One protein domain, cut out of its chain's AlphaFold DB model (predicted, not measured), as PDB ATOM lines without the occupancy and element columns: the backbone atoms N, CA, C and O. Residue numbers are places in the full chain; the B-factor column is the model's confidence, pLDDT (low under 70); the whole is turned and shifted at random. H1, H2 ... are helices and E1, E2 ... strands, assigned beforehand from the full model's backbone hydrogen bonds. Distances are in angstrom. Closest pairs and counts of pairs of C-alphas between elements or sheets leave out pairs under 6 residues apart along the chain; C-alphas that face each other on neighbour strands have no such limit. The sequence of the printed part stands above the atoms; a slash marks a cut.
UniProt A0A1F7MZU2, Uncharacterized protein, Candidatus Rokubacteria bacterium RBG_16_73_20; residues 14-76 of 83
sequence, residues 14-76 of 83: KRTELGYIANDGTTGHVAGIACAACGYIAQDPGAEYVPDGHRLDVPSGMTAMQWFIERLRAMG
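What this domain is: This is residues 14 to 76 of the 83 residues of an uncharacterized protein of Candidatus Rokubacteria bacterium RBG_16_73_20 (UniProt A0A1F7MZU2). A long hairpin of E1 and E2 forms the spine of a strongly twisted sheet, with E3 and E4 beside the two ends of E2 on the side away from E1. H1 only grazes this sheet, and its residues 69 to 74 stick out free together with residues 75 and 76. The printed part has 63 residues, with four named strands and then one named helix; E1, E2 and E3 form a meander, each strand the antiparallel neighbour of the one before, and the class is mixed, helices and strands. It is only just loose, close to compact, with a radius of gyration of the C-alphas of 13.0 A and spans of 35 by 28 by 16 A.

Where its parts are: E1, residues 14 to 21, begins with C-alpha 14 at (41.337, -28.312, 24.201) and is 20.9 A long. E2, residues 26 to 35, is 25.3 A long and bends by 72 degrees at residue 31. E3 is residues 41 to 43, and E4, residues 50 to 55, is 13.3 A long. H1, residues 64 to 74, is 15.3 A long and ends with C-alpha 74 at (61.497, -48.115, 17.990).

How they stand to each other: E1 and E2 are an antiparallel hairpin at 152 degrees, with N 18 and O 30 2.8 A apart, within hydrogen-bond range. On the other side of E2, E3 is antiparallel beside residues 32 to 34, with N 33 and O 42 at 2.8 A; E2 and E3 are also a hairpin. On that same side E4 is antiparallel beside residues 26 to 29, with N 29 and O 50 at 2.9 A. E3 and E4 are apart. H1 grazes the sheet with residues 64 to 68; the closest C-alphas of E1 and H1, those of Ile 21 and Ala 64, are 6.5 A apart. In H1 every O i to N i+4 pair is within hydrogen-bond range.

The domain as a whole: The two C-alphas farthest apart, those of Ala 37 and Ser 60, are 37.0 A apart. The printed part has no cut and no long link. Its mean pLDDT is 87.9, and no printed residue is under 70.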
ATOM      1  N   LYS A  14      42.603 -27.918  24.820       92.38
ATOM      2  CA  LYS A  14      41.337 -28.312  24.201       92.38
ATOM      3  C   LYS A  14      40.836 -29.588  24.852       92.38
ATOM      4  O   LYS A  14      41.640 -30.470  25.148       92.38
ATOM      5  N   ARG A  15      39.516 -29.683  25.031       90.75
ATOM      6  CA  ARG A  15      38.876 -30.970  25.301       90.75
ATOM      7  C   ARG A  15      38.948 -31.836  24.051       90.75
ATOM      8  O   ARG A  15      38.730 -31.331  22.949       90.75
ATOM      9  N   THR A  16      39.300 -33.097  24.221       92.12
ATOM     10  CA  THR A  16      39.522 -34.043  23.132       92.12
ATOM     11  C   THR A  16      39.374 -35.474  23.638       92.12
ATOM     12  O   THR A  16      39.308 -35.708  24.845       92.12
ATOM     13  N   GLU A  17      39.317 -36.421  22.712       93.75
ATOM     14  CA  GLU A  17      39.400 -37.842  23.017       93.75
ATOM     15  C   GLU A  17      40.872 -38.235  23.102       93.75
ATOM     16  O   GLU A  17      41.666 -37.984  22.192       93.75
ATOM     17  N   LEU A  18      41.249 -38.810  24.238       91.38
ATOM     18  CA  LEU A  18      42.590 -39.304  24.489       91.38
ATOM     19  C   LEU A  18      42.606 -40.801  24.224       91.38
ATOM     20  O   LEU A  18      41.789 -41.532  24.785       91.38
ATOM     21  N   GLY A  19      43.561 -41.252  23.411       88.88
ATOM     22  CA  GLY A  19      43.804 -42.678  23.230       88.88
ATOM     23  C   GLY A  19      44.145 -43.337  24.566       88.88
ATOM     24  O   GLY A  19      44.964 -42.826  25.334       88.88
ATOM     25  N   TYR A  20      43.511 -44.470  24.834       87.06
ATOM     26  CA  TYR A  20      43.661 -45.246  26.053       87.06
ATOM     27  C   TYR A  20      43.995 -46.695  25.702       87.06
ATOM     28  O   TYR A  20      43.392 -47.287  24.808       87.06
ATOM     29  N   ILE A  21      44.954 -47.273  26.423       85.81
ATOM     30  CA  ILE A  21      45.299 -48.691  26.314       85.81
ATOM     31  C   ILE A  21      45.122 -49.305  27.699       85.81
ATOM     32  O   ILE A  21      45.844 -48.955  28.634       85.81
ATOM     33  N   ALA A  22      44.157 -50.211  27.834       82.19
ATOM     34  CA  ALA A  22      43.932 -50.939  29.072       82.19
ATOM     35  C   ALA A  22      45.042 -51.969  29.320       82.19
ATOM     36  O   ALA A  22      45.753 -52.397  28.408       82.19
ATOM     37  N   ASN A  23      45.170 -52.423  30.569       78.31
ATOM     38  CA  ASN A  23      46.212 -53.378  30.966       78.31
ATOM     39  C   ASN A  23      46.156 -54.709  30.205       78.31
ATOM     40  O   ASN A  23      47.181 -55.374  30.073       78.31
ATOM     41  N   ASP A  24      44.983 -55.098  29.712       81.06
ATOM     42  CA  ASP A  24      44.803 -56.311  28.920       81.06
ATOM     43  C   ASP A  24      45.105 -56.109  27.419       81.06
ATOM     44  O   ASP A  24      44.939 -57.035  26.629       81.06
ATOM     45  N   GLY A  25      45.555 -54.917  27.017       81.25
ATOM     46  CA  GLY A  25      45.884 -54.573  25.637       81.25
ATOM     47  C   GLY A  25      44.692 -54.102  24.805       81.25
ATOM     48  O   GLY A  25      44.876 -53.813  23.625       81.25
ATOM     49  N   THR A  26      43.481 -54.015  25.366       88.00
ATOM     50  CA  THR A  26      42.355 -53.395  24.652       88.00
ATOM     51  C   THR A  26      42.589 -51.897  24.475       88.00
ATOM     52  O   THR A  26      43.083 -51.225  25.384       88.00
ATOM     53  N   THR A  27      42.273 -51.380  23.287       90.38
ATOM     54  CA  THR A  27      42.347 -49.945  23.002       90.38
ATOM     55  C   THR A  27      40.968 -49.316  23.021       90.38
ATOM     56  O   THR A  27      39.953 -49.942  22.697       90.38
ATOM     57  N   GLY A  28      40.957 -48.043  23.369       93.12
ATOM     58  CA  GLY A  28      39.775 -47.214  23.353       93.12
ATOM     59  C   GLY A  28      40.149 -45.757  23.506       93.12
ATOM     60  O   GLY A  28      41.312 -45.366  23.371       93.12
ATOM     61  N   HIS A  29      39.160 -44.965  23.875       93.94
ATOM     62  CA  HIS A  29      39.321 -43.552  24.146       93.94
ATOM     63  C   HIS A  29      38.609 -43.146  25.437       93.94
ATOM     64  O   HIS A  29      37.673 -43.796  25.906       93.94
ATOM     65  N   VAL A  30      39.094 -42.058  26.031       94.19
ATOM     66  CA  VAL A  30      38.469 -41.373  27.170       94.19
ATOM     67  C   VAL A  30      38.398 -39.882  26.875       94.19
ATOM     68  O   VAL A  30      39.303 -39.319  26.252       94.19
ATOM     69  N   ALA A  31      37.347 -39.213  27.343       94.38
ATOM     70  CA  ALA A  31      37.302 -37.758  27.300       94.38
ATOM     71  C   ALA A  31      38.404 -37.161  28.192       94.38
ATOM     72  O   ALA A  31      38.669 -37.635  29.303       94.38
ATOM     73  N   GLY A  32      39.053 -36.109  27.711       93.38
ATOM     74  CA  GLY A  32      40.063 -35.400  28.475       93.38
ATOM     75  C   GLY A  32      40.487 -34.093  27.835       93.38
ATOM     76  O   GLY A  32      39.818 -33.535  26.967       93.38
ATOM     77  N   ILE A  33      41.625 -33.589  28.289       90.94
ATOM     78  CA  ILE A  33      42.193 -32.301  27.915       90.94
ATOM     79  C   ILE A  33      43.617 -32.526  27.417       90.94
ATOM     80  O   ILE A  33      44.407 -33.192  28.082       90.94
ATOM     81  N   ALA A  34      43.966 -31.892  26.297       91.56
ATOM     82  CA  ALA A  34      45.332 -31.832  25.783       91.56
ATOM     83  C   ALA A  34      45.750 -30.380  25.500       91.56
ATOM     84  O   ALA A  34      44.973 -29.590  24.959       91.56
ATOM     85  N   CYS A  35      46.985 -30.019  25.853       91.69
ATOM     86  CA  CYS A  35      47.570 -28.704  25.602       91.69
ATOM     87  C   CYS A  35      48.672 -28.773  24.547       91.69
ATOM     88  O   CYS A  35      49.742 -29.325  24.788       91.69
ATOM     89  N   ALA A  36      48.455 -28.107  23.412       88.00
ATOM     90  CA  ALA A  36      49.435 -28.073  22.326       88.00
ATOM     91  C   ALA A  36      50.721 -27.294  22.672       88.00
ATOM     92  O   ALA A  36      51.748 -27.505  22.038       88.00
ATOM     93  N   ALA A  37      50.680 -26.385  23.654       89.69
ATOM     94  CA  ALA A  37      51.827 -25.533  23.982       89.69
ATOM     95  C   ALA A  37      52.847 -26.201  24.912       89.69
ATOM     96  O   ALA A  37      54.039 -25.947  24.778       89.69
ATOM     97  N   CYS A  38      52.386 -27.000  25.876       88.69
ATOM     98  CA  CYS A  38      53.250 -27.618  26.885       88.69
ATOM     99  C   CYS A  38      53.169 -29.148  26.912       88.69
ATOM    100  O   CYS A  38      53.865 -29.767  27.706       88.69
ATOM    101  N   GLY A  39      52.314 -29.761  26.087       86.00
ATOM    102  CA  GLY A  39      52.122 -31.213  26.067       86.00
ATOM    103  C   GLY A  39      51.352 -31.769  27.267       86.00
ATOM    104  O   GLY A  39      51.286 -32.982  27.418       86.00
ATOM    105  N   TYR A  40      50.766 -30.916  28.117       88.25
ATOM    106  CA  TYR A  40      49.932 -31.367  29.232       88.25
ATOM    107  C   TYR A  40      48.729 -32.158  28.718       88.25
ATOM    108  O   TYR A  40      47.974 -31.654  27.882       88.25
ATOM    109  N   ILE A  41      48.540 -33.363  29.248       90.38
ATOM    110  CA  ILE A  41      47.421 -34.246  28.937       90.38
ATOM    111  C   ILE A  41      46.832 -34.737  30.259       90.38
ATOM    112  O   ILE A  41      47.570 -35.185  31.134       90.38
ATOM    113  N   ALA A  42      45.512 -34.659  30.403       90.50
ATOM    114  CA  ALA A  42      44.803 -35.205  31.553       90.50
ATOM    115  C   ALA A  42      43.426 -35.723  31.144       90.50
ATOM    116  O   ALA A  42      42.728 -35.080  30.364       90.50
ATOM    117  N   GLN A  43      43.034 -36.869  31.691       91.88
ATOM    118  CA  GLN A  43      41.677 -37.391  31.555       91.88
ATOM    119  C   GLN A  43      40.688 -36.508  32.334       91.88
ATOM    120  O   GLN A  43      41.020 -36.005  33.411       91.88
ATOM    121  N   ASP A  44      39.473 -36.339  31.809       90.62
ATOM    122  CA  ASP A  44      38.402 -35.665  32.540       90.62
ATOM    123  C   ASP A  44      37.968 -36.536  33.740       90.62
ATOM    124  O   ASP A  44      37.739 -37.742  33.581       90.62
ATOM    125  N   PRO A  45      37.828 -35.969  34.955       86.12
ATOM    126  CA  PRO A  45      37.345 -36.722  36.106       86.12
ATOM    127  C   PRO A  45      35.958 -37.318  35.829       86.12
ATOM    128  O   PRO A  45      35.009 -36.586  35.556       86.12
ATOM    129  N   GLY A  46      35.844 -38.645  35.906       86.94
ATOM    130  CA  GLY A  46      34.599 -39.367  35.624       86.94
ATOM    131  C   GLY A  46      34.354 -39.689  34.147       86.94
ATOM    132  O   GLY A  46      33.271 -40.167  33.824       86.94
ATOM    133  N   ALA A  47      35.323 -39.456  33.253       90.06
ATOM    134  CA  ALA A  47      35.213 -39.901  31.868       90.06
ATOM    135  C   ALA A  47      35.084 -41.429  31.788       90.06
ATOM    136  O   ALA A  47      35.920 -42.162  32.325       90.06
ATOM    137  N   GLU A  48      34.054 -41.890  31.082       93.06
ATOM    138  CA  GLU A  48      33.859 -43.303  30.782       93.06
ATOM    139  C   GLU A  48      34.815 -43.749  29.671       93.06
ATOM    140  O   GLU A  48      35.116 -43.003  28.736       93.06
ATOM    141  N   TYR A  49      35.309 -44.978  29.799       89.69
ATOM    142  CA  TYR A  49      36.110 -45.620  28.766       89.69
ATOM    143  C   TYR A  49      35.210 -46.115  27.636       89.69
ATOM    144  O   TYR A  49      34.264 -46.867  27.878       89.69
ATOM    145  N   VAL A  50      35.547 -45.737  26.406       92.25
ATOM    146  CA  VAL A  50      34.854 -46.183  25.198       92.25
ATOM    147  C   VAL A  50      35.791 -47.098  24.402       92.25
ATOM    148  O   VAL A  50      36.834 -46.638  23.941       92.25
ATOM    149  N   PRO A  51      35.474 -48.397  24.253       89.88
ATOM    150  CA  PRO A  51      36.331 -49.334  23.532       89.88
ATOM    151  C   PRO A  51      36.276 -49.105  22.016       89.88
ATOM    152  O   PRO A  51      35.194 -48.999  21.444       89.88
ATOM    153  N   ASP A  52      37.432 -49.161  21.349       90.31
ATOM    154  CA  ASP A  52      37.517 -49.090  19.878       90.31
ATOM    155  C   ASP A  52      37.327 -50.466  19.214       90.31
ATOM    156  O   ASP A  52      37.258 -50.585  17.993       90.31
ATOM    157  N   GLY A  53      37.287 -51.539  20.012       85.25
ATOM    158  CA  GLY A  53      37.177 -52.919  19.527       85.25
ATOM    159  C   GLY A  53      38.493 -53.525  19.028       85.25
ATOM    160  O   GLY A  53      38.503 -54.664  18.559       85.25
ATOM    161  N   HIS A  54      39.612 -52.809  19.161       85.50
ATOM    162  CA  HIS A  54      40.941 -53.318  18.834       85.50
ATOM    163  C   HIS A  54      41.679 -53.811  20.083       85.50
ATOM    164  O   HIS A  54      41.537 -53.272  21.183       85.50
ATOM    165  N   ARG A  55      42.487 -54.860  19.906       85.06
ATOM    166  CA  ARG A  55      43.366 -55.404  20.942       85.06
ATOM    167  C   ARG A  55      44.786 -55.454  20.404       85.06
ATOM    168  O   ARG A  55      45.027 -56.001  19.331       85.06
ATOM    169  N   LEU A  56      45.707 -54.865  21.149       83.81
ATOM    170  CA  LEU A  56      47.128 -54.921  20.858       83.81
ATOM    171  C   LEU A  56      47.675 -56.297  21.228       83.81
ATOM    172  O   LEU A  56      47.313 -56.867  22.259       83.81
ATOM    173  N   ASP A  57      48.585 -56.802  20.399       85.25
ATOM    174  CA  ASP A  57      49.370 -57.989  20.716       85.25
ATOM    175  C   ASP A  57      50.523 -57.584  21.646       85.25
ATOM    176  O   ASP A  57      51.615 -57.193  21.213       85.25
ATOM    177  N   VAL A  58      50.210 -57.546  22.943       83.00
ATOM    178  CA  VAL A  58      51.165 -57.270  24.019       83.00
ATOM    179  C   VAL A  58      51.793 -58.603  24.438       83.00
ATOM    180  O   VAL A  58      51.064 -59.476  24.920       83.00
ATOM    181  N   PRO A  59      53.121 -58.787  24.283       84.12
ATOM    182  CA  PRO A  59      53.790 -60.027  24.658       84.12
ATOM    183  C   PRO A  59      53.509 -60.435  26.106       84.12
ATOM    184  O   PRO A  59      53.452 -59.600  27.011       84.12
ATOM    185  N   SER A  60      53.379 -61.742  26.348       79.25
ATOM    186  CA  SER A  60      53.154 -62.279  27.691       79.25
ATOM    187  C   SER A  60      54.249 -61.824  28.664       79.25
ATOM    188  O   SER A  60      55.434 -62.009  28.385       79.25
ATOM    189  N   GLY A  61      53.854 -61.273  29.815       81.06
ATOM    190  CA  GLY A  61      54.780 -60.741  30.824       81.06
ATOM    191  C   GLY A  61      55.137 -59.259  30.649       81.06
ATOM    192  O   GLY A  61      55.849 -58.717  31.491       81.06
ATOM    193  N   MET A  62      54.619 -58.601  29.608       86.12
ATOM    194  CA  MET A  62      54.763 -57.167  29.374       86.12
ATOM    195  C   MET A  62      53.456 -56.430  29.697       86.12
ATOM    196  O   MET A  62      52.365 -56.920  29.413       86.12
ATOM    197  N   THR A  63      53.547 -55.235  30.280       84.69
ATOM    198  CA  THR A  63      52.387 -54.349  30.453       84.69
ATOM    199  C   THR A  63      52.121 -53.542  29.182       84.69
ATOM    200  O   THR A  63      53.039 -53.246  28.416       84.69
ATOM    201  N   ALA A  64      50.878 -53.097  28.981       81.94
ATOM    202  CA  ALA A  64      50.526 -52.183  27.891       81.94
ATOM    203  C   ALA A  64      51.419 -50.924  27.849       81.94
ATOM    204  O   ALA A  64      51.821 -50.474  26.776       81.94
ATOM    205  N   MET A  65      51.792 -50.392  29.018       82.56
ATOM    206  CA  MET A  65      52.697 -49.246  29.131       82.56
ATOM    207  C   MET A  65      54.120 -49.580  28.665       82.56
ATOM    208  O   MET A  65      54.726 -48.801  27.933       82.56
ATOM    209  N   GLN A  66      54.660 -50.739  29.058       85.31
ATOM    210  CA  GLN A  66      55.979 -51.192  28.600       85.31
ATOM    211  C   GLN A  66      55.998 -51.378  27.082       85.31
ATOM    212  O   GLN A  66      56.891 -50.855  26.417       85.31
ATOM    213  N   TRP A  67      54.971 -52.030  26.536       86.50
ATOM    214  CA  TRP A  67      54.801 -52.194  25.094       86.50
ATOM    215  C   TRP A  67      54.776 -50.844  24.371       86.50
ATOM    216  O   TRP A  67      55.470 -50.653  23.372       86.50
ATOM    217  N   PHE A  68      54.025 -49.874  24.899       84.31
ATOM    218  CA  PHE A  68      53.925 -48.540  24.310       84.31
ATOM    219  C   PHE A  68      55.272 -47.803  24.321       84.31
ATOM    220  O   PHE A  68      55.687 -47.251  23.302       84.31
ATOM    221  N   ILE A  69      55.998 -47.852  25.443       85.94
ATOM    222  CA  ILE A  69      57.336 -47.263  25.579       85.94
ATOM    223  C   ILE A  69      58.323 -47.881  24.581       85.94
ATOM    224  O   ILE A  69      59.077 -47.151  23.936       85.94
ATOM    225  N   GLU A  70      58.325 -49.206  24.420       88.56
ATOM    226  CA  GLU A  70      59.189 -49.880  23.444       88.56
ATOM    227  C   GLU A  70      58.866 -49.470  22.005       88.56
ATOM    228  O   GLU A  70      59.778 -49.217  21.216       88.56
ATOM    229  N   ARG A  71      57.580 -49.321  21.665       87.31
ATOM    230  CA  ARG A  71      57.160 -48.833  20.344       87.31
ATOM    231  C   ARG A  71      57.590 -47.392  20.091       87.31
ATOM    232  O   ARG A  71      58.085 -47.106  19.005       87.31
ATOM    233  N   LEU A  72      57.471 -46.505  21.080       86.94
ATOM    234  CA  LEU A  72      57.993 -45.136  20.983       86.94
ATOM    235  C   LEU A  72      59.507 -45.129  20.730       86.94
ATOM    236  O   LEU A  72      59.973 -44.427  19.833       86.94
ATOM    237  N   ARG A  73      60.263 -45.961  21.457       89.19
ATOM    238  CA  ARG A  73      61.713 -46.119  21.256       89.19
ATOM    239  C   ARG A  73      62.060 -46.631  19.863       89.19
ATOM    240  O   ARG A  73      62.969 -46.097  19.234       89.19
ATOM    241  N   ALA A  74      61.311 -47.602  19.347       89.75
ATOM    242  CA  ALA A  74      61.497 -48.115  17.990       89.75
ATOM    243  C   ALA A  74      61.248 -47.051  16.903       89.75
ATOM    244  O   ALA A  74      61.833 -47.130  15.826       89.75
ATOM    245  N   MET A  75      60.422 -46.038  17.184       89.06
ATOM    246  CA  MET A  75      60.192 -44.883  16.305       89.06
ATOM    247  C   MET A  75      61.229 -43.759  16.485       89.06
ATOM    248  O   MET A  75      61.122 -42.717  15.842       89.06
ATOM    249  N   GLY A  76      62.235 -43.952  17.344       89.69
ATOM    250  CA  GLY A  76      63.278 -42.962  17.621       89.69
ATOM    251  C   GLY A  76      62.904 -41.923  18.682       89.69
ATOM    252  O   GLY A  76      63.624 -40.939  18.844       89.69
TER     253      GLY A  76